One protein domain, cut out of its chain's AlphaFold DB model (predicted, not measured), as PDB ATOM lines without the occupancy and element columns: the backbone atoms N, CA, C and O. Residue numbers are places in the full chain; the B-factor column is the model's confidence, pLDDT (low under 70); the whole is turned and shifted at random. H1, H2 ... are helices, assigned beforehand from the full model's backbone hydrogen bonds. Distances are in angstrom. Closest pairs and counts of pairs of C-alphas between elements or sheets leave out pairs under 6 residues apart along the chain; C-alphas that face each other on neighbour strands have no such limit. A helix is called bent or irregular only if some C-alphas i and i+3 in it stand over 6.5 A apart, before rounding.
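What this domain is: This is residues 2 to 155 of the 287 residues of an uncharacterized protein of Symploca sp. SIO2G7 (UniProt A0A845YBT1). One very long helix, H7, is the spine: H1, H2 and H4 pack on its first half at crossing angles, and its last residues, 146 to 155, stick out as an arm. H3 folds back from H2 as a helical hairpin, residues 2 to 9 of H1 also stick out, and H5 and H6 lie farthest from the middle, joined by the long loop of residues 90 to 104. The printed part has 154 residues with seven named helices, H1 to H7 in chain order, and no named strand; the class is all helix. The whole is compact, with a radius of gyration of the C-alphas of 17.1 A, and spans 57 by 42 by 31 A.

Where its parts are: Find C-alpha 2 at (108.103, 76.334, 89.050); from there H1 runs 24.2 A to residue 18. Next come H2, residues 30 to 38, and H3, residues 48 to 57. H3 is only just irregular, with C-alphas 53 and 56 6.6 A apart. H4 begins at C-alpha 65, at (134.611, 63.304, 104.025), and runs 22.9 A to residue 81. H5 holds residues 85 to 89 and H6 residues 105 to 112. H7 runs 55.6 A from residue 117 to C-alpha 155 at (85.389, 55.862, 114.589).

How they stand to each other: Begin at H7, where residues 124 to 132 touch H2, closest at the C-alphas of Ile 35 and Ala 128, 5.2 A, at a steep tilt of 59 degrees. Residues 13 to 17 of H1 touch H7, closest at the C-alphas of Phe 14 and Ile 125, 6.6 A, at a steep tilt of 65 degrees, opposite ways. Residues 72 to 75 of H4 touch H7, closest at the C-alphas of Ile 72 and Ala 127, 6.1 A, at a steep tilt of 52 degrees. The hairpin H2 and H3 is closest at the C-alphas of Gln 36 and Thr 50, 5.6 A, at 34 degrees, only just shallow. H4 and H6 only just touch, with 3 pairs of C-alphas within 8 A, the closest those of Ile 76 and Ser 106, 6.9 A. H4 and H5 touch only at the corner, and only just, with 3 pairs, the closest those of Val 78 and Leu 86, 6.2 A. H1 and H4 are apart, as are H5 and H7. In H1, H2, H4, H5 and H6 every O i to N i+4 pair is within hydrogen-bond range; H3 has 4 of 6 and H7 34 of 35.

The domain as a whole: The C-alphas of His 115 and Asn 155 are the two farthest apart, 58.1 A. The printed part has no cut. The links H1 to H2 and H5 to H6 are long. The mean pLDDT of the printed part is 70.0; look for values under 70 at residues 2 to 3, 45, 76 to 115 and 145 to 155.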
ATOM      1  N   ALA A   2     107.685  77.104  87.856       57.81
ATOM      2  CA  ALA A   2     108.103  76.334  89.050       57.81
ATOM      3  C   ALA A   2     109.580  75.866  89.067       57.81
ATOM      4  O   ALA A   2     110.233  75.851  90.107       57.81
ATOM      5  N   LYS A   3     110.144  75.513  87.904       60.34
ATOM      6  CA  LYS A   3     111.561  75.123  87.782       60.34
ATOM      7  C   LYS A   3     112.519  76.290  88.071       60.34
ATOM      8  O   LYS A   3     113.555  76.099  88.698       60.34
ATOM      9  N   GLU A   4     112.149  77.496  87.644       71.62
ATOM     10  CA  GLU A   4     112.924  78.730  87.839       71.62
ATOM     11  C   GLU A   4     112.945  79.157  89.313       71.62
ATOM     12  O   GLU A   4     113.959  79.642  89.813       71.62
ATOM     13  N   SER A   5     111.817  78.984  90.011       73.12
ATOM     14  CA  SER A   5     111.694  79.310  91.433       73.12
ATOM     15  C   SER A   5     112.469  78.326  92.303       73.12
ATOM     16  O   SER A   5     113.184  78.757  93.201       73.12
ATOM     17  N   LEU A   6     112.404  77.024  92.000       70.44
ATOM     18  CA  LEU A   6     113.170  76.008  92.728       70.44
ATOM     19  C   LEU A   6     114.680  76.233  92.575       70.44
ATOM     20  O   LEU A   6     115.418  76.174  93.553       70.44
ATOM     21  N   LYS A   7     115.127  76.561  91.355       73.94
ATOM     22  CA  LYS A   7     116.530  76.892  91.077       73.94
ATOM     23  C   LYS A   7     116.997  78.111  91.878       73.94
ATOM     24  O   LYS A   7     118.100  78.091  92.407       73.94
ATOM     25  N   ARG A   8     116.161  79.149  92.000       78.75
ATOM     26  CA  ARG A   8     116.475  80.340  92.807       78.75
ATOM     27  C   ARG A   8     116.596  80.032  94.296       78.75
ATOM     28  O   ARG A   8     117.553  80.483  94.909       78.75
ATOM     29  N   ILE A   9     115.668  79.255  94.853       76.50
ATOM     30  CA  ILE A   9     115.708  78.858  96.270       76.50
ATOM     31  C   ILE A   9     116.951  78.007  96.547       76.50
ATOM     32  O   ILE A   9     117.662  78.251  97.516       76.50
ATOM     33  N   HIS A  10     117.250  77.050  95.667       75.00
ATOM     34  CA  HIS A  10     118.465  76.248  95.766       75.00
ATOM     35  C   HIS A  10     119.725  77.123  95.757       75.00
ATOM     36  O   HIS A  10     120.595  76.940  96.601       75.00
ATOM     37  N   GLU A  11     119.824  78.082  94.833       81.44
ATOM     38  CA  GLU A  11     121.002  78.952  94.762       81.44
ATOM     39  C   GLU A  11     121.115  79.866  95.989       81.44
ATOM     40  O   GLU A  11     122.216  80.109  96.459       81.44
ATOM     41  N   GLN A  12     119.996  80.315  96.568       82.31
ATOM     42  CA  GLN A  12     120.008  81.078  97.821       82.31
ATOM     43  C   GLN A  12     120.566  80.263  98.990       82.31
ATOM     44  O   GLN A  12     121.441  80.752  99.697       82.31
ATOM     45  N   VAL A  13     120.107  79.019  99.159       80.81
ATOM     46  CA  VAL A  13     120.625  78.117 100.202       80.81
ATOM     47  C   VAL A  13     122.100  77.808  99.958       80.81
ATOM     48  O   VAL A  13     122.896  77.813 100.892       80.81
ATOM     49  N   PHE A  14     122.480  77.578  98.698       84.25
ATOM     50  CA  PHE A  14     123.868  77.334  98.324       84.25
ATOM     51  C   PHE A  14     124.767  78.513  98.703       84.25
ATOM     52  O   PHE A  14     125.776  78.324  99.373       84.25
ATOM     53  N   GLU A  15     124.373  79.729  98.335       85.06
ATOM     54  CA  GLU A  15     125.108  80.951  98.656       85.06
ATOM     55  C   GLU A  15     125.191  81.216 100.163       85.06
ATOM     56  O   GLU A  15     126.240  81.632 100.650       85.06
ATOM     57  N   GLU A  16     124.107  80.981 100.906       84.62
ATOM     58  CA  GLU A  16     124.068  81.167 102.361       84.62
ATOM     59  C   GLU A  16     125.031  80.209 103.070       84.62
ATOM     60  O   GLU A  16     125.815  80.637 103.918       84.62
ATOM     61  N   VAL A  17     125.050  78.937 102.663       85.38
ATOM     62  CA  VAL A  17     125.994  77.951 103.198       85.38
ATOM     63  C   VAL A  17     127.426  78.296 102.786       85.38
ATOM     64  O   VAL A  17     128.298  78.353 103.647       85.38
ATOM     65  N   MET A  18     127.677  78.584 101.503       83.50
ATOM     66  CA  MET A  18     129.023  78.848 100.970       83.50
ATOM     67  C   MET A  18     129.691  80.103 101.553       83.50
ATOM     68  O   MET A  18     130.919  80.164 101.646       83.50
ATOM     69  N   LYS A  19     128.899  81.099 101.965       85.19
ATOM     70  CA  LYS A  19     129.389  82.320 102.625       85.19
ATOM     71  C   LYS A  19     129.722  82.127 104.099       85.19
ATOM     72  O   LYS A  19     130.347  83.010 104.684       85.19
ATOM     73  N   ASN A  20     129.329  81.008 104.704       82.25
ATOM     74  CA  ASN A  20     129.595  80.766 106.110       82.25
ATOM     75  C   ASN A  20     131.097  80.470 106.320       82.25
ATOM     76  O   ASN A  20     131.628  79.517 105.747       82.25
ATOM     77  N   PRO A  21     131.816  81.249 107.147       79.94
ATOM     78  CA  PRO A  21     133.249  81.046 107.353       79.94
ATOM     79  C   PRO A  21     133.562  79.701 108.023       79.94
ATOM     80  O   PRO A  21     134.667  79.189 107.871       79.94
ATOM     81  N   GLN A  22     132.598  79.090 108.721       81.25
ATOM     82  CA  GLN A  22     132.803  77.849 109.472       81.25
ATOM     83  C   GLN A  22     132.927  76.600 108.586       81.25
ATOM     84  O   GLN A  22     133.325  75.548 109.079       81.25
ATOM     85  N   ILE A  23     132.598  76.697 107.294       83.44
ATOM     86  CA  ILE A  23     132.770  75.595 106.332       83.44
ATOM     87  C   ILE A  23     134.007  75.764 105.443       83.44
ATOM     88  O   ILE A  23     134.429  74.810 104.788       83.44
ATOM     89  N   GLN A  24     134.599  76.963 105.397       77.00
ATOM     90  CA  GLN A  24     135.762  77.221 104.555       77.00
ATOM     91  C   GLN A  24     136.978  76.488 105.124       77.00
ATOM     92  O   GLN A  24     137.396  76.727 106.251       77.00
ATOM     93  N   GLY A  25     137.539  75.565 104.339       73.44
ATOM     94  CA  GLY A  25     138.681  74.751 104.764       73.44
ATOM     95  C   GLY A  25     138.339  73.641 105.764       73.44
ATOM     96  O   GLY A  25     139.247  73.000 106.283       73.44
ATOM     97  N   LEU A  26     137.054  73.377 106.026       82.69
ATOM     98  CA  LEU A  26     136.654  72.321 106.949       82.69
ATOM     99  C   LEU A  26     136.925  70.934 106.334       82.69
ATOM    100  O   LEU A  26     136.405  70.574 105.272       82.69
ATOM    101  N   GLU A  27     137.771  70.142 106.993       78.75
ATOM    102  CA  GLU A  27     138.169  68.809 106.514       78.75
ATOM    103  C   GLU A  27     137.307  67.669 107.069       78.75
ATOM    104  O   GLU A  27     137.300  66.581 106.496       78.75
ATOM    105  N   ARG A  28     136.581  67.902 108.171       85.62
ATOM    106  CA  ARG A  28     135.799  66.882 108.886       85.62
ATOM    107  C   ARG A  28     134.439  67.406 109.332       85.62
ATOM    108  O   ARG A  28     134.306  68.598 109.587       85.62
ATOM    109  N   GLY A  29     133.459  66.511 109.439       86.06
ATOM    110  CA  GLY A  29     132.093  66.820 109.863       86.06
ATOM    111  C   GLY A  29     131.397  67.814 108.938       86.06
ATOM    112  O   GLY A  29     130.619  68.651 109.395       86.06
ATOM    113  N   LEU A  30     131.716  67.774 107.642       89.94
ATOM    114  CA  LEU A  30     131.259  68.776 106.688       89.94
ATOM    115  C   LEU A  30     129.743  68.693 106.507       89.94
ATOM    116  O   LEU A  30     129.062  69.717 106.561       89.94
ATOM    117  N   LEU A  31     129.206  67.479 106.362       90.06
ATOM    118  CA  LEU A  31     127.765  67.272 106.245       90.06
ATOM    119  C   LEU A  31     127.030  67.695 107.525       90.06
ATOM    120  O   LEU A  31     126.043  68.428 107.447       90.06
ATOM    121  N   TYR A  32     127.557  67.305 108.691       91.12
ATOM    122  CA  TYR A  32     127.040  67.718 109.999       91.12
ATOM    123  C   TYR A  32     126.944  69.244 110.099       91.12
ATOM    124  O   TYR A  32     125.905  69.798 110.462       91.12
ATOM    125  N   LYS A  33     128.022  69.938 109.715       90.88
ATOM    126  CA  LYS A  33     128.102  71.392 109.820       90.88
ATOM    127  C   LYS A  33     127.135  72.100 108.881       90.88
ATOM    128  O   LYS A  33     126.503  73.075 109.276       90.88
ATOM    129  N   ILE A  34     126.970  71.595 107.663       91.06
ATOM    130  CA  ILE A  34     126.018  72.153 106.697       91.06
ATOM    131  C   ILE A  34     124.574  71.988 107.193       91.06
ATOM    132  O   ILE A  34     123.793  72.934 107.103       91.06
ATOM    133  N   ILE A  35     124.219  70.831 107.765       90.94
ATOM    134  CA  ILE A  35     122.896  70.616 108.382       90.94
ATOM    135  C   ILE A  35     122.662  71.631 109.508       90.94
ATOM    136  O   ILE A  35     121.597  72.247 109.574       90.94
ATOM    137  N   GLN A  36     123.676  71.855 110.344       91.00
ATOM    138  CA  GLN A  36     123.622  72.815 111.442       91.00
ATOM    139  C   GLN A  36     123.368  74.254 110.954       91.00
ATOM    140  O   GLN A  36     122.552  74.966 111.540       91.00
ATOM    141  N   ILE A  37     124.020  74.662 109.859       89.62
ATOM    142  CA  ILE A  37     123.834  75.979 109.222       89.62
ATOM    143  C   ILE A  37     122.410  76.115 108.675       89.62
ATOM    144  O   ILE A  37     121.722  77.092 108.962       89.62
ATOM    145  N   ILE A  38     121.921  75.110 107.939       88.75
ATOM    146  CA  ILE A  38     120.561  75.119 107.373       88.75
ATOM    147  C   ILE A  38     119.501  75.235 108.480       88.75
ATOM    148  O   ILE A  38     118.483  75.908 108.308       88.75
ATOM    149  N   LEU A  39     119.734  74.600 109.630       88.00
ATOM    150  CA  LEU A  39     118.844  74.661 110.789       88.00
ATOM    151  C   LEU A  39     119.025  75.918 111.652       88.00
ATOM    152  O   LEU A  39     118.233  76.112 112.578       88.00
ATOM    153  N   ARG A  40     120.017  76.767 111.344       86.50
ATOM    154  CA  ARG A  40     120.432  77.930 112.147       86.50
ATOM    155  C   ARG A  40     120.773  77.555 113.595       86.50
ATOM    156  O   ARG A  40     120.448  78.279 114.531       86.50
ATOM    157  N   GLU A  41     121.409  76.401 113.788       86.88
ATOM    158  CA  GLU A  41     121.822  75.889 115.105       86.88
ATOM    159  C   GLU A  41     123.327  76.054 115.364       86.88
ATOM    160  O   GLU A  41     123.857  75.496 116.322       86.88
ATOM    161  N   GLU A  42     124.034  76.809 114.525       79.62
ATOM    162  CA  GLU A  42     125.491  76.988 114.591       79.62
ATOM    163  C   GLU A  42     125.989  77.645 115.885       79.62
ATOM    164  O   GLU A  42     127.037  77.257 116.399       79.62
ATOM    165  N   GLU A  43     125.204  78.567 116.441       75.00
ATOM    166  CA  GLU A  43     125.467  79.246 117.720       75.00
ATOM    167  C   GLU A  43     124.631  78.674 118.879       75.00
ATOM    168  O   GLU A  43     124.765  79.092 120.029       75.00
ATOM    169  N   SER A  44     123.754  77.707 118.592       79.12
ATOM    170  CA  SER A  44     122.902  77.093 119.608       79.12
ATOM    171  C   SER A  44     123.718  76.141 120.480       79.12
ATOM    172  O   SER A  44     124.445  75.287 119.973       79.12
ATOM    173  N   GLN A  45     123.560  76.246 121.802       66.62
ATOM    174  CA  GLN A  45     124.203  75.332 122.751       66.62
ATOM    175  C   GLN A  45     123.615  73.914 122.701       66.62
ATOM    176  O   GLN A  45     124.317  72.957 123.012       66.62
ATOM    177  N   ALA A  46     122.342  73.772 122.324       72.12
ATOM    178  CA  ALA A  46     121.625  72.504 122.442       72.12
ATOM    179  C   ALA A  46     121.671  71.649 121.161       72.12
ATOM    180  O   ALA A  46     121.667  70.426 121.258       72.12
ATOM    181  N   GLN A  47     121.748  72.273 119.973       85.31
ATOM    182  CA  GLN A  47     121.850  71.606 118.652       85.31
ATOM    183  C   GLN A  47     120.880  70.419 118.467       85.31
ATOM    184  O   GLN A  47     121.204  69.423 117.816       85.31
ATOM    185  N   GLU A  48     119.696  70.497 119.086       85.56
ATOM    186  CA  GLU A  48     118.805  69.348 119.270       85.56
ATOM    187  C   GLU A  48     118.338  68.778 117.930       85.56
ATOM    188  O   GLU A  48     118.375  67.566 117.726       85.56
ATOM    189  N   LYS A  49     117.960  69.637 116.972       85.12
ATOM    190  CA  LYS A  49     117.462  69.179 115.666       85.12
ATOM    191  C   LYS A  49     118.588  68.598 114.826       85.12
ATOM    192  O   LYS A  49     118.394  67.585 114.158       85.12
ATOM    193  N   THR A  50     119.764  69.219 114.869       87.31
ATOM    194  CA  THR A  50     120.953  68.710 114.184       87.31
ATOM    195  C   THR A  50     121.287  67.311 114.695       87.31
ATOM    196  O   THR A  50     121.476  66.397 113.894       87.31
ATOM    197  N   GLN A  51     121.270  67.097 116.014       85.44
ATOM    198  CA  GLN A  51     121.502  65.782 116.613       85.44
ATOM    199  C   GLN A  51     120.408  64.765 116.268       85.44
ATOM    200  O   GLN A  51     120.731  63.619 115.955       85.44
ATOM    201  N   GLU A  52     119.134  65.167 116.278       82.88
ATOM    202  CA  GLU A  52     118.013  64.298 115.897       82.88
ATOM    203  C   GLU A  52     118.120  63.788 114.453       82.88
ATOM    204  O   GLU A  52     117.747  62.647 114.184       82.88
ATOM    205  N   ILE A  53     118.636  64.608 113.532       83.88
ATOM    206  CA  ILE A  53     118.847  64.222 112.129       83.88
ATOM    207  C   ILE A  53     120.117  63.384 111.971       83.88
ATOM    208  O   ILE A  53     120.101  62.361 111.290       83.88
ATOM    209  N   CYS A  54     121.221  63.819 112.578       83.50
ATOM    210  CA  CYS A  54     122.545  63.280 112.285       83.50
ATOM    211  C   CYS A  54     122.817  61.945 112.993       83.50
ATOM    212  O   CYS A  54     123.352  61.021 112.383       83.50
ATOM    213  N   LYS A  55     122.402  61.808 114.261       83.31
ATOM    214  CA  LYS A  55     122.720  60.639 115.096       83.31
ATOM    215  C   LYS A  55     122.200  59.308 114.524       83.31
ATOM    216  O   LYS A  55     122.967  58.349 114.528       83.31
ATOM    217  N   PRO A  56     120.953  59.201 114.021       76.19
ATOM    218  CA  PRO A  56     120.459  57.949 113.440       76.19
ATOM    219  C   PRO A  56     121.167  57.547 112.142       76.19
ATOM    220  O   PRO A  56     121.134  56.379 111.775       76.19
ATOM    221  N   LEU A  57     121.778  58.513 111.451       77.06
ATOM    222  CA  LEU A  57     122.451  58.324 110.166       77.06
ATOM    223  C   LEU A  57     123.969  58.146 110.315       77.06
ATOM    224  O   LEU A  57     124.663  58.039 109.311       77.06
ATOM    225  N   GLY A  58     124.489  58.148 111.548       75.25
ATOM    226  CA  GLY A  58     125.930  58.073 111.802       75.25
ATOM    227  C   GLY A  58     126.712  59.292 111.303       75.25
ATOM    228  O   GLY A  58     127.915  59.196 111.090       75.25
ATOM    229  N   ILE A  59     126.043  60.432 111.098       85.44
ATOM    230  CA  ILE A  59     126.702  61.686 110.719       85.44
ATOM    231  C   ILE A  59     127.251  62.318 112.002       85.44
ATOM    232  O   ILE A  59     126.490  62.682 112.903       85.44
ATOM    233  N   GLU A  60     128.567  62.465 112.096       86.62
ATOM    234  CA  GLU A  60     129.260  62.948 113.289       86.62
ATOM    235  C   GLU A  60     129.952  64.297 113.021       86.62
ATOM    236  O   GLU A  60     130.389  64.587 111.903       86.62
ATOM    237  N   PRO A  61     130.115  65.155 114.046       87.62
ATOM    238  CA  PRO A  61     130.788  66.450 113.899       87.62
ATOM    239  C   PRO A  61     132.275  66.340 113.514       87.62
ATOM    240  O   PRO A  61     132.903  67.337 113.169       87.62
ATOM    241  N   ASN A  62     132.855  65.143 113.581       87.12
ATOM    242  CA  ASN A  62     134.243  64.834 113.247       87.12
ATOM    243  C   ASN A  62     134.376  63.750 112.155       87.12
ATOM    244  O   ASN A  62     135.497  63.273 111.941       87.12
ATOM    245  N   SER A  63     133.282  63.398 111.460       85.44
ATOM    246  CA  SER A  63     133.267  62.439 110.344       85.44
ATOM    247  C   SER A  63     134.291  62.796 109.275       85.44
ATOM    248  O   SER A  63     134.532  63.975 108.997       85.44
ATOM    249  N   ARG A  64     134.910  61.798 108.642       85.12
ATOM    250  CA  ARG A  64     135.735  62.067 107.461       85.12
ATOM    251  C   ARG A  64     134.825  62.345 106.272       85.12
ATOM    252  O   ARG A  64     133.688  61.887 106.224       85.12
ATOM    253  N   ARG A  65     135.354  63.050 105.269       79.00
ATOM    254  CA  ARG A  65     134.611  63.304 104.025       79.00
ATOM    255  C   ARG A  65     134.150  62.013 103.350       79.00
ATOM    256  O   ARG A  65     133.056  61.998 102.811       79.00
ATOM    257  N   ASP A  66     134.955  60.954 103.406       75.94
ATOM    258  CA  ASP A  66     134.602  59.643 102.843       75.94
ATOM    259  C   ASP A  66     133.387  59.020 103.537       75.94
ATOM    260  O   ASP A  66     132.506  58.502 102.856       75.94
ATOM    261  N   ASP A  67     133.289  59.161 104.861       78.00
ATOM    262  CA  ASP A  67     132.137  58.686 105.633       78.00
ATOM    263  C   ASP A  67     130.875  59.478 105.246       78.00
ATOM    264  O   ASP A  67     129.826  58.899 104.961       78.00
ATOM    265  N   ASP A  68     130.996  60.807 105.132       79.62
ATOM    266  CA  ASP A  68     129.900  61.662 104.668       79.62
ATOM    267  C   ASP A  68     129.488  61.329 103.216       79.62
ATOM    268  O   ASP A  68     128.305  61.387 102.876       79.62
ATOM    269  N   TYR A  69     130.435  60.960 102.343       80.12
ATOM    270  CA  TYR A  69     130.134  60.552 100.966       80.12
ATOM    271  C   TYR A  69     129.343  59.252 100.912       80.12
ATOM    272  O   TYR A  69     128.428  59.156 100.093       80.12
ATOM    273  N   THR A  70     129.659  58.282 101.771       76.50
ATOM    274  CA  THR A  70     128.871  57.052 101.889       76.50
ATOM    275  C   THR A  70     127.436  57.376 102.283       76.50
ATOM    276  O   THR A  70     126.515  56.934 101.604       76.50
ATOM    277  N   VAL A  71     127.233  58.256 103.269       78.19
ATOM    278  CA  VAL A  71     125.885  58.696 103.662       78.19
ATOM    279  C   VAL A  71     125.144  59.372 102.503       78.19
ATOM    280  O   VAL A  71     123.959  59.119 102.294       78.19
ATOM    281  N   ILE A  72     125.817  60.224 101.722       79.38
ATOM    282  CA  ILE A  72     125.207  60.882 100.556       79.38
ATOM    283  C   ILE A  72     124.855  59.864  99.463       79.38
ATOM    284  O   ILE A  72     123.790  59.972  98.856       79.38
ATOM    285  N   ALA A  73     125.729  58.891  99.199       72.62
ATOM    286  CA  ALA A  73     125.484  57.840  98.219       72.62
ATOM    287  C   ALA A  73     124.288  56.969  98.633       72.62
ATOM    288  O   ALA A  73     123.356  56.814  97.844       72.62
ATOM    289  N   ASP A  74     124.257  56.521  99.888       72.19
ATOM    290  CA  ASP A  74     123.161  55.729 100.451       72.19
ATOM    291  C   ASP A  74     121.843  56.513 100.432       72.19
ATOM    292  O   ASP A  74     120.793  55.982 100.068       72.19
ATOM    293  N   LEU A  75     121.882  57.811 100.755       72.69
ATOM    294  CA  LEU A  75     120.716  58.689 100.670       72.69
ATOM    295  C   LEU A  75     120.193  58.785  99.234       72.69
ATOM    296  O   LEU A  75     118.982  58.777  99.018       72.69
ATOM    297  N   ILE A  76     121.081  58.885  98.247       67.62
ATOM    298  CA  ILE A  76     120.686  58.935  96.840       67.62
ATOM    299  C   ILE A  76     120.075  57.597  96.414       67.62
ATOM    300  O   ILE A  76     119.040  57.577  95.747       67.62
ATOM    301  N   ASP A  77     120.655  56.484  96.840       64.56
ATOM    302  CA  ASP A  77     120.136  55.161  96.516       64.56
ATOM    303  C   ASP A  77     118.761  54.923  97.172       64.56
ATOM    304  O   ASP A  77     117.833  54.468  96.507       64.56
ATOM    305  N   VAL A  78     118.540  55.352  98.417       63.00
ATOM    306  CA  VAL A  78     117.224  55.239  99.080       63.00
ATOM    307  C   VAL A  78     116.188  56.203  98.492       63.00
ATOM    308  O   VAL A  78     115.046  55.822  98.250       63.00
ATOM    309  N   LEU A  79     116.545  57.469  98.258       62.03
ATOM    310  CA  LEU A  79     115.587  58.482  97.795       62.03
ATOM    311  C   LEU A  79     115.224  58.349  96.322       62.03
ATOM    312  O   LEU A  79     114.113  58.714  95.930       62.03
ATOM    313  N   PHE A  80     116.165  57.877  95.510       57.88
ATOM    314  CA  PHE A  80     115.979  57.790  94.075       57.88
ATOM    315  C   PHE A  80     115.815  56.333  93.620       57.88
ATOM    316  O   PHE A  80     114.947  56.080  92.795       57.88
ATOM    317  N   ILE A  81     116.567  55.352  94.117       54.41
ATOM    318  CA  ILE A  81     116.495  53.981  93.573       54.41
ATOM    319  C   ILE A  81     115.411  53.149  94.260       54.41
ATOM    320  O   ILE A  81     114.601  52.526  93.569       54.41
ATOM    321  N   ASP A  82     115.357  53.153  95.592       51.69
ATOM    322  CA  ASP A  82     114.485  52.248  96.339       51.69
ATOM    323  C   ASP A  82     113.323  52.961  97.043       51.69
ATOM    324  O   ASP A  82     113.319  53.281  98.234       51.69
ATOM    325  N   ARG A  83     112.249  53.143  96.270       49.75
ATOM    326  CA  ARG A  83     110.963  53.671  96.742       49.75
ATOM    327  C   ARG A  83     110.342  52.823  97.868       49.75
ATOM    328  O   ARG A  83     109.433  53.304  98.546       49.75
ATOM    329  N   GLN A  84     110.777  51.571  98.030       45.22
ATOM    330  CA  GLN A  84     110.246  50.599  98.982       45.22
ATOM    331  C   GLN A  84     110.951  50.709 100.344       45.22
ATOM    332  O   GLN A  84     110.266  50.746 101.363       45.22
ATOM    333  N   ALA A  85     112.274  50.915 100.371       45.47
ATOM    334  CA  ALA A  85     113.034  51.184 101.602       45.47
ATOM    335  C   ALA A  85     112.605  52.495 102.292       45.47
ATOM    336  O   ALA A  85     112.480  52.579 103.515       45.47
ATOM    337  N   LEU A  86     112.276  53.517 101.498       42.41
ATOM    338  CA  LEU A  86     111.728  54.786 101.990       42.41
ATOM    339  C   LEU A  86     110.364  54.599 102.681       42.41
ATOM    340  O   LEU A  86     110.048  55.323 103.623       42.41
ATOM    341  N   ALA A  87     109.579  53.604 102.251       43.19
ATOM    342  CA  ALA A  87     108.302  53.250 102.868       43.19
ATOM    343  C   ALA A  87     108.464  52.514 104.215       43.19
ATOM    344  O   ALA A  87     107.552  52.557 105.042       43.19
ATOM    345  N   GLU A  88     109.612  51.867 104.447       44.09
ATOM    346  CA  GLU A  88     109.957  51.223 105.724       44.09
ATOM    347  C   GLU A  88     110.535  52.220 106.739       44.09
ATOM    348  O   GLU A  88     110.174  52.182 107.915       44.09
ATOM    349  N   LEU A  89     111.358  53.174 106.289       39.59
ATOM    350  CA  LEU A  89     111.856  54.281 107.121       39.59
ATOM    351  C   LEU A  89     110.763  55.318 107.443       39.59
ATOM    352  O   LEU A  89     110.815  55.986 108.481       39.59
ATOM    353  N   ILE A  90     109.767  55.473 106.562       40.88
ATOM    354  CA  ILE A  90     108.678  56.446 106.684       40.88
ATOM    355  C   ILE A  90     107.380  55.833 106.132       40.88
ATOM    356  O   ILE A  90     107.300  55.578 104.933       40.88
ATOM    357  N   PRO A  91     106.300  55.685 106.924       38.72
ATOM    358  CA  PRO A  91     105.013  55.215 106.414       38.72
ATOM    359  C   PRO A  91     104.336  56.313 105.572       38.72
ATOM    360  O   PRO A  91     103.474  57.059 106.046       38.72
ATOM    361  N   LEU A  92     104.765  56.450 104.317       39.66
ATOM    362  CA  LEU A  92     104.237  57.390 103.330       39.66
ATOM    363  C   LEU A  92     103.061  56.766 102.547       39.66
ATOM    364  O   LEU A  92     103.128  55.598 102.157       39.66
ATOM    365  N   PRO A  93     101.977  57.518 102.268       34.62
ATOM    366  CA  PRO A  93     100.898  57.058 101.394       34.62
ATOM    367  C   PRO A  93     101.410  56.806  99.968       34.62
ATOM    368  O   PRO A  93     102.102  57.651  99.398       34.62
ATOM    369  N   ARG A  94     101.018  55.675  99.367       41.75
ATOM    370  CA  ARG A  94     101.482  55.172  98.052       41.75
ATOM    371  C   ARG A  94     101.188  56.080  96.836       41.75
ATOM    372  O   ARG A  94     101.564  55.728  95.723       41.75
ATOM    373  N   GLU A  95     100.551  57.237  97.013       35.84
ATOM    374  CA  GLU A  95      99.962  58.021  95.913       35.84
ATOM    375  C   GLU A  95     100.840  59.130  95.314       35.84
ATOM    376  O   GLU A  95     100.453  59.740  94.320       35.84
ATOM    377  N   LEU A  96     102.042  59.394  95.833       35.56
ATOM    378  CA  LEU A  96     102.935  60.412  95.254       35.56
ATOM    379  C   LEU A  96     103.673  59.879  94.018       35.56
ATOM    380  O   LEU A  96     104.880  59.650  94.043       35.56
ATOM    381  N   GLY A  97     102.924  59.625  92.943       35.06
ATOM    382  CA  GLY A  97     103.409  59.226  91.621       35.06
ATOM    383  C   GLY A  97     104.355  60.263  91.016       35.06
ATOM    384  O   GLY A  97     103.919  61.201  90.358       35.06
ATOM    385  N   ILE A  98     105.657  60.073  91.219       35.12
ATOM    386  CA  ILE A  98     106.713  60.810  90.528       35.12
ATOM    387  C   ILE A  98     107.586  59.761  89.840       35.12
ATOM    388  O   ILE A  98     108.435  59.137  90.469       35.12
ATOM    389  N   ASN A  99     107.335  59.526  88.552       31.72
ATOM    390  CA  ASN A  99     108.179  58.673  87.721       31.72
ATOM    391  C   ASN A  99     109.433  59.464  87.334       31.72
ATOM    392  O   ASN A  99     109.394  60.274  86.408       31.72
ATOM    393  N   PHE A 100     110.539  59.250  88.045       37.31
ATOM    394  CA  PHE A 100     111.853  59.747  87.643       37.31
ATOM    395  C   PHE A 100     112.675  58.558  87.123       37.31
ATOM    396  O   PHE A 100     112.667  57.485  87.714       37.31
ATOM    397  N   SER A 101     113.339  58.710  85.977       33.78
ATOM    398  CA  SER A 101     114.158  57.646  85.371       33.78
ATOM    399  C   SER A 101     115.568  57.695  85.977       33.78
ATOM    400  O   SER A 101     116.288  58.668  85.751       33.78
ATOM    401  N   ILE A 102     115.937  56.703  86.799       43.19
ATOM    402  CA  ILE A 102     116.969  56.865  87.849       43.19
ATOM    403  C   ILE A 102     118.238  56.008  87.665       43.19
ATOM    404  O   ILE A 102     119.268  56.325  88.256       43.19
ATOM    405  N   SER A 103     118.265  55.015  86.773       41.47
ATOM    406  CA  SER A 103     119.426  54.107  86.620       41.47
ATOM    407  C   SER A 103     120.757  54.784  86.234       41.47
ATOM    408  O   SER A 103     121.815  54.169  86.320       41.47
ATOM    409  N   ASN A 104     120.733  56.066  85.858       43.78
ATOM    410  CA  ASN A 104     121.908  56.840  85.459       43.78
ATOM    411  C   ASN A 104     122.426  57.822  86.528       43.78
ATOM    412  O   ASN A 104     123.402  58.523  86.254       43.78
ATOM    413  N   ILE A 105     121.781  57.949  87.696       48.78
ATOM    414  CA  ILE A 105     122.092  59.015  88.668       48.78
ATOM    415  C   ILE A 105     123.246  58.610  89.589       48.78
ATOM    416  O   ILE A 105     124.260  59.302  89.573       48.78
ATOM    417  N   SER A 106     123.180  57.473  90.288       47.69
ATOM    418  CA  SER A 106     124.242  57.049  91.222       47.69
ATOM    419  C   SER A 106     125.598  56.843  90.528       47.69
ATOM    420  O   SER A 106     126.644  57.234  91.047       47.69
ATOM    421  N   ILE A 107     125.591  56.365  89.276       49.38
ATOM    422  CA  ILE A 107     126.802  56.237  88.444       49.38
ATOM    423  C   ILE A 107     127.373  57.618  88.068       49.38
ATOM    424  O   ILE A 107     128.584  57.830  88.150       49.38
ATOM    425  N   LYS A 108     126.525  58.590  87.695       50.84
ATOM    426  CA  LYS A 108     126.965  59.958  87.356       50.84
ATOM    427  C   LYS A 108     127.430  60.742  88.577       50.84
ATOM    428  O   LYS A 108     128.344  61.548  88.452       50.84
ATOM    429  N   VAL A 109     126.827  60.508  89.734       53.47
ATOM    430  CA  VAL A 109     127.192  61.117  91.016       53.47
ATOM    431  C   VAL A 109     128.585  60.648  91.441       53.47
ATOM    432  O   VAL A 109     129.478  61.477  91.612       53.47
ATOM    433  N   ASN A 110     128.830  59.333  91.445       53.28
ATOM    434  CA  ASN A 110     130.154  58.765  91.728       53.28
ATOM    435  C   ASN A 110     131.237  59.206  90.726       53.28
ATOM    436  O   ASN A 110     132.396  59.383  91.100       53.28
ATOM    437  N   GLN A 111     130.881  59.442  89.459       54.44
ATOM    438  CA  GLN A 111     131.802  60.016  88.470       54.44
ATOM    439  C   GLN A 111     132.046  61.521  88.682       54.44
ATOM    440  O   GLN A 111     133.176  61.986  88.537       54.44
ATOM    441  N   GLN A 112     131.022  62.297  89.054       53.09
ATOM    442  CA  GLN A 112     131.146  63.734  89.329       53.09
ATOM    443  C   GLN A 112     131.939  64.028  90.606       53.09
ATOM    444  O   GLN A 112     132.654  65.031  90.656       53.09
ATOM    445  N   PHE A 113     131.885  63.130  91.591       57.81
ATOM    446  CA  PHE A 113     132.676  63.206  92.815       57.81
ATOM    447  C   PHE A 113     134.187  63.054  92.593       57.81
ATOM    448  O   PHE A 113     134.960  63.433  93.464       57.81
ATOM    449  N   LYS A 114     134.658  62.579  91.433       57.00
ATOM    450  CA  LYS A 114     136.103  62.415  91.191       57.00
ATOM    451  C   LYS A 114     136.831  63.668  90.690       57.00
ATOM    452  O   LYS A 114     138.054  63.685  90.755       57.00
ATOM    453  N   HIS A 115     136.136  64.714  90.219       54.78
ATOM    454  CA  HIS A 115     136.808  65.780  89.449       54.78
ATOM    455  C   HIS A 115     136.452  67.246  89.760       54.78
ATOM    456  O   HIS A 115     137.034  68.124  89.126       54.78
ATOM    457  N   ASN A 116     135.541  67.571  90.690       73.75
ATOM    458  CA  ASN A 116     135.185  68.979  90.945       73.75
ATOM    459  C   ASN A 116     134.711  69.247  92.394       73.75
ATOM    460  O   ASN A 116     133.665  68.746  92.807       73.75
ATOM    461  N   GLU A 117     135.462  70.072  93.137       73.06
ATOM    462  CA  GLU A 117     135.174  70.477  94.528       73.06
ATOM    463  C   GLU A 117     133.891  71.310  94.676       73.06
ATOM    464  O   GLU A 117     133.131  71.109  95.621       73.06
ATOM    465  N   GLU A 118     133.566  72.177  93.716       76.12
ATOM    466  CA  GLU A 118     132.312  72.941  93.749       76.12
ATOM    467  C   GLU A 118     131.102  72.008  93.590       76.12
ATOM    468  O   GLU A 118     130.103  72.123  94.301       76.12
ATOM    469  N   LYS A 119     131.202  71.021  92.688       75.75
ATOM    470  CA  LYS A 119     130.141  70.018  92.510       75.75
ATOM    471  C   LYS A 119     129.990  69.132  93.739       75.75
ATOM    472  O   LYS A 119     128.861  68.816  94.100       75.75
ATOM    473  N   LYS A 120     131.097  68.767  94.393       77.69
ATOM    474  CA  LYS A 120     131.076  68.072  95.687       77.69
ATOM    475  C   LYS A 120     130.281  68.879  96.711       77.69
ATOM    476  O   LYS A 120     129.323  68.349  97.260       77.69
ATOM    477  N   MET A 121     130.603  70.159  96.898       82.38
ATOM    478  CA  MET A 121     129.885  71.030  97.840       82.38
ATOM    479  C   MET A 121     128.397  71.157  97.514       82.38
ATOM    480  O   MET A 121     127.561  71.082  98.413       82.38
ATOM    481  N   ARG A 122     128.040  71.268  96.228       82.62
ATOM    482  CA  ARG A 122     126.633  71.257  95.800       82.62
ATOM    483  C   ARG A 122     125.922  69.973  96.243       82.62
ATOM    484  O   ARG A 122     124.801  70.056  96.732       82.62
ATOM    485  N   TRP A 123     126.568  68.812  96.144       81.75
ATOM    486  CA  TRP A 123     125.992  67.546  96.612       81.75
ATOM    487  C   TRP A 123     125.823  67.476  98.128       81.75
ATOM    488  O   TRP A 123     124.773  67.027  98.582       81.75
ATOM    489  N   PHE A 124     126.786  67.973  98.906       86.25
ATOM    490  CA  PHE A 124     126.638  68.083 100.361       86.25
ATOM    491  C   PHE A 124     125.439  68.954 100.750       86.25
ATOM    492  O   PHE A 124     124.643  68.576 101.606       86.25
ATOM    493  N   ILE A 125     125.280  70.103 100.090       87.19
ATOM    494  CA  ILE A 125     124.185  71.041 100.364       87.19
ATOM    495  C   ILE A 125     122.836  70.439  99.973       87.19
ATOM    496  O   ILE A 125     121.880  70.530 100.742       87.19
ATOM    497  N   VAL A 126     122.758  69.777  98.814       84.19
ATOM    498  CA  VAL A 126     121.549  69.062  98.389       84.19
ATOM    499  C   VAL A 126     121.193  67.975  99.399       84.19
ATOM    500  O   VAL A 126     120.060  67.952  99.870       84.19
ATOM    501  N   ALA A 127     122.150  67.129  99.784       84.81
ATOM    502  CA  ALA A 127     121.917  66.059 100.747       84.81
ATOM    503  C   ALA A 127     121.440  66.603 102.100       84.81
ATOM    504  O   ALA A 127     120.414  66.156 102.609       84.81
ATOM    505  N   ALA A 128     122.110  67.622 102.641       88.38
ATOM    506  CA  ALA A 128     121.724  68.255 103.898       88.38
ATOM    507  C   ALA A 128     120.311  68.859 103.836       88.38
ATOM    508  O   ALA A 128     119.486  68.603 104.712       88.38
ATOM    509  N   ALA A 129     119.992  69.608 102.774       86.81
ATOM    510  CA  ALA A 129     118.661  70.180 102.580       86.81
ATOM    511  C   ALA A 129     117.586  69.091 102.454       86.81
ATOM    512  O   ALA A 129     116.483  69.236 102.986       86.81
ATOM    513  N   THR A 130     117.903  67.983 101.782       83.88
ATOM    514  CA  THR A 130     116.998  66.845 101.667       83.88
ATOM    515  C   THR A 130     116.779  66.150 103.007       83.88
ATOM    516  O   THR A 130     115.630  65.900 103.352       83.88
ATOM    517  N   LEU A 131     117.826  65.908 103.797       84.94
ATOM    518  CA  LEU A 131     117.709  65.325 105.138       84.94
ATOM    519  C   LEU A 131     116.849  66.195 106.063       84.94
ATOM    520  O   LEU A 131     115.935  65.691 106.716       84.94
ATOM    521  N   VAL A 132     117.074  67.512 106.058       87.88
ATOM    522  CA  VAL A 132     116.255  68.475 106.810       87.88
ATOM    523  C   VAL A 132     114.803  68.460 106.329       87.88
ATOM    524  O   VAL A 132     113.879  68.389 107.142       87.88
ATOM    525  N   GLY A 133     114.579  68.478 105.014       83.81
ATOM    526  CA  GLY A 133     113.239  68.408 104.432       83.81
ATOM    527  C   GLY A 133     112.503  67.125 104.821       83.81
ATOM    528  O   GLY A 133     111.377  67.185 105.312       83.81
ATOM    529  N   VAL A 134     113.162  65.972 104.677       81.06
ATOM    530  CA  VAL A 134     112.639  64.657 105.068       81.06
ATOM    531  C   VAL A 134     112.300  64.637 106.555       81.06
ATOM    532  O   VAL A 134     111.199  64.222 106.908       81.06
ATOM    533  N   TYR A 135     113.175  65.150 107.421       82.19
ATOM    534  CA  TYR A 135     112.910  65.255 108.856       82.19
ATOM    535  C   TYR A 135     111.611  66.024 109.146       82.19
ATOM    536  O   TYR A 135     110.739  65.524 109.863       82.19
ATOM    537  N   TYR A 136     111.423  67.203 108.543       83.06
ATOM    538  CA  TYR A 136     110.194  67.979 108.731       83.06
ATOM    539  C   TYR A 136     108.967  67.294 108.121       83.06
ATOM    540  O   TYR A 136     107.892  67.337 108.723       83.06
ATOM    541  N   CYS A 137     109.111  66.604 106.989       75.88
ATOM    542  CA  CYS A 137     108.045  65.786 106.414       75.88
ATOM    543  C   CYS A 137     107.644  64.636 107.345       75.88
ATOM    544  O   CYS A 137     106.454  64.447 107.589       75.88
ATOM    545  N   ILE A 138     108.600  63.903 107.922       73.50
ATOM    546  CA  ILE A 138     108.338  62.838 108.901       73.50
ATOM    547  C   ILE A 138     107.641  63.416 110.127       73.50
ATOM    548  O   ILE A 138     106.638  62.867 110.576       73.50
ATOM    549  N   LYS A 139     108.144  64.530 110.665       76.00
ATOM    550  CA  LYS A 139     107.549  65.206 111.823       76.00
ATOM    551  C   LYS A 139     106.108  65.619 111.536       76.00
ATOM    552  O   LYS A 139     105.212  65.345 112.333       76.00
ATOM    553  N   TYR A 140     105.861  66.189 110.360       75.75
ATOM    554  CA  TYR A 140     104.524  66.539 109.895       75.75
ATOM    555  C   TYR A 140     103.617  65.309 109.739       75.75
ATOM    556  O   TYR A 140     102.476  65.318 110.206       75.75
ATOM    557  N   LEU A 141     104.112  64.224 109.134       72.12
ATOM    558  CA  LEU A 141     103.363  62.980 108.957       72.12
ATOM    559  C   LEU A 141     103.054  62.307 110.290       72.12
ATOM    560  O   LEU A 141     101.917  61.893 110.481       72.12
ATOM    561  N   LYS A 142     104.003  62.245 111.229       74.06
ATOM    562  CA  LYS A 142     103.787  61.726 112.587       74.06
ATOM    563  C   LYS A 142     102.741  62.551 113.326       74.06
ATOM    564  O   LYS A 142     101.817  61.974 113.887       74.06
ATOM    565  N   ASN A 143     102.810  63.879 113.250       72.19
ATOM    566  CA  ASN A 143     101.791  64.754 113.832       72.19
ATOM    567  C   ASN A 143     100.415  64.514 113.187       72.19
ATOM    568  O   ASN A 143      99.406  64.406 113.881       72.19
ATOM    569  N   THR A 144     100.374  64.335 111.866       70.56
ATOM    570  CA  THR A 144      99.142  64.040 111.120       70.56
ATOM    571  C   THR A 144      98.603  62.641 111.428       70.56
ATOM    572  O   THR A 144      97.394  62.458 111.526       70.56
ATOM    573  N   GLN A 145      99.466  61.639 111.600       67.94
ATOM    574  CA  GLN A 145      99.096  60.271 111.960       67.94
ATOM    575  C   GLN A 145      98.660  60.177 113.415       67.94
ATOM    576  O   GLN A 145      97.696  59.483 113.687       67.94
ATOM    577  N   GLN A 146      99.274  60.917 114.337       63.69
ATOM    578  CA  GLN A 146      98.775  61.051 115.705       63.69
ATOM    579  C   GLN A 146      97.402  61.728 115.718       63.69
ATOM    580  O   GLN A 146      96.500  61.263 116.408       63.69
ATOM    581  N   GLN A 147      97.188  62.762 114.901       61.19
ATOM    582  CA  GLN A 147      95.862  63.362 114.723       61.19
ATOM    583  C   GLN A 147      94.860  62.394 114.070       61.19
ATOM    584  O   GLN A 147      93.698  62.361 114.466       61.19
ATOM    585  N   LYS A 148      95.283  61.578 113.096       59.47
ATOM    586  CA  LYS A 148      94.430  60.570 112.447       59.47
ATOM    587  C   LYS A 148      94.151  59.373 113.352       59.47
ATOM    588  O   LYS A 148      93.014  58.956 113.391       59.47
ATOM    589  N   ALA A 149      95.106  58.869 114.125       54.53
ATOM    590  CA  ALA A 149      94.901  57.813 115.116       54.53
ATOM    591  C   ALA A 149      93.962  58.284 116.236       54.53
ATOM    592  O   ALA A 149      93.056  57.548 116.614       54.53
ATOM    593  N   ARG A 150      94.078  59.555 116.659       51.62
ATOM    594  CA  ARG A 150      93.094  60.219 117.533       51.62
ATOM    595  C   ARG A 150      91.695  60.298 116.894       51.62
ATOM    596  O   ARG A 150      90.707  60.167 117.605       51.62
ATOM    597  N   LYS A 151      91.592  60.442 115.563       50.47
ATOM    598  CA  LYS A 151      90.319  60.397 114.805       50.47
ATOM    599  C   LYS A 151      89.810  58.975 114.497       50.47
ATOM    600  O   LYS A 151      88.605  58.777 114.426       50.47
ATOM    601  N   THR A 152      90.676  57.977 114.321       44.00
ATOM    602  CA  THR A 152      90.286  56.586 114.017       44.00
ATOM    603  C   THR A 152      89.859  55.843 115.282       44.00
ATOM    604  O   THR A 152      88.887  55.096 115.228       44.00
ATOM    605  N   GLN A 153      90.462  56.139 116.442       46.47
ATOM    606  CA  GLN A 153      89.903  55.735 117.742       46.47
ATOM    607  C   GLN A 153      88.500  56.329 117.974       46.47
ATOM    608  O   GLN A 153      87.655  55.663 118.550       46.47
ATOM    609  N   SER A 154      88.194  57.510 117.417       44.31
ATOM    610  CA  SER A 154      86.839  58.093 117.429       44.31
ATOM    611  C   SER A 154      85.835  57.404 116.481       44.31
ATOM    612  O   SER A 154      84.639  57.668 116.598       44.31
ATOM    613  N   ASN A 155      86.272  56.543 115.549       41.84
ATOM    614  CA  ASN A 155      85.389  55.862 114.589       41.84
ATOM    615  C   ASN A 155      85.287  54.337 114.795       41.84
ATOM    616  O   ASN A 155      84.286  53.758 114.383       41.84
TER     617      ASN A 155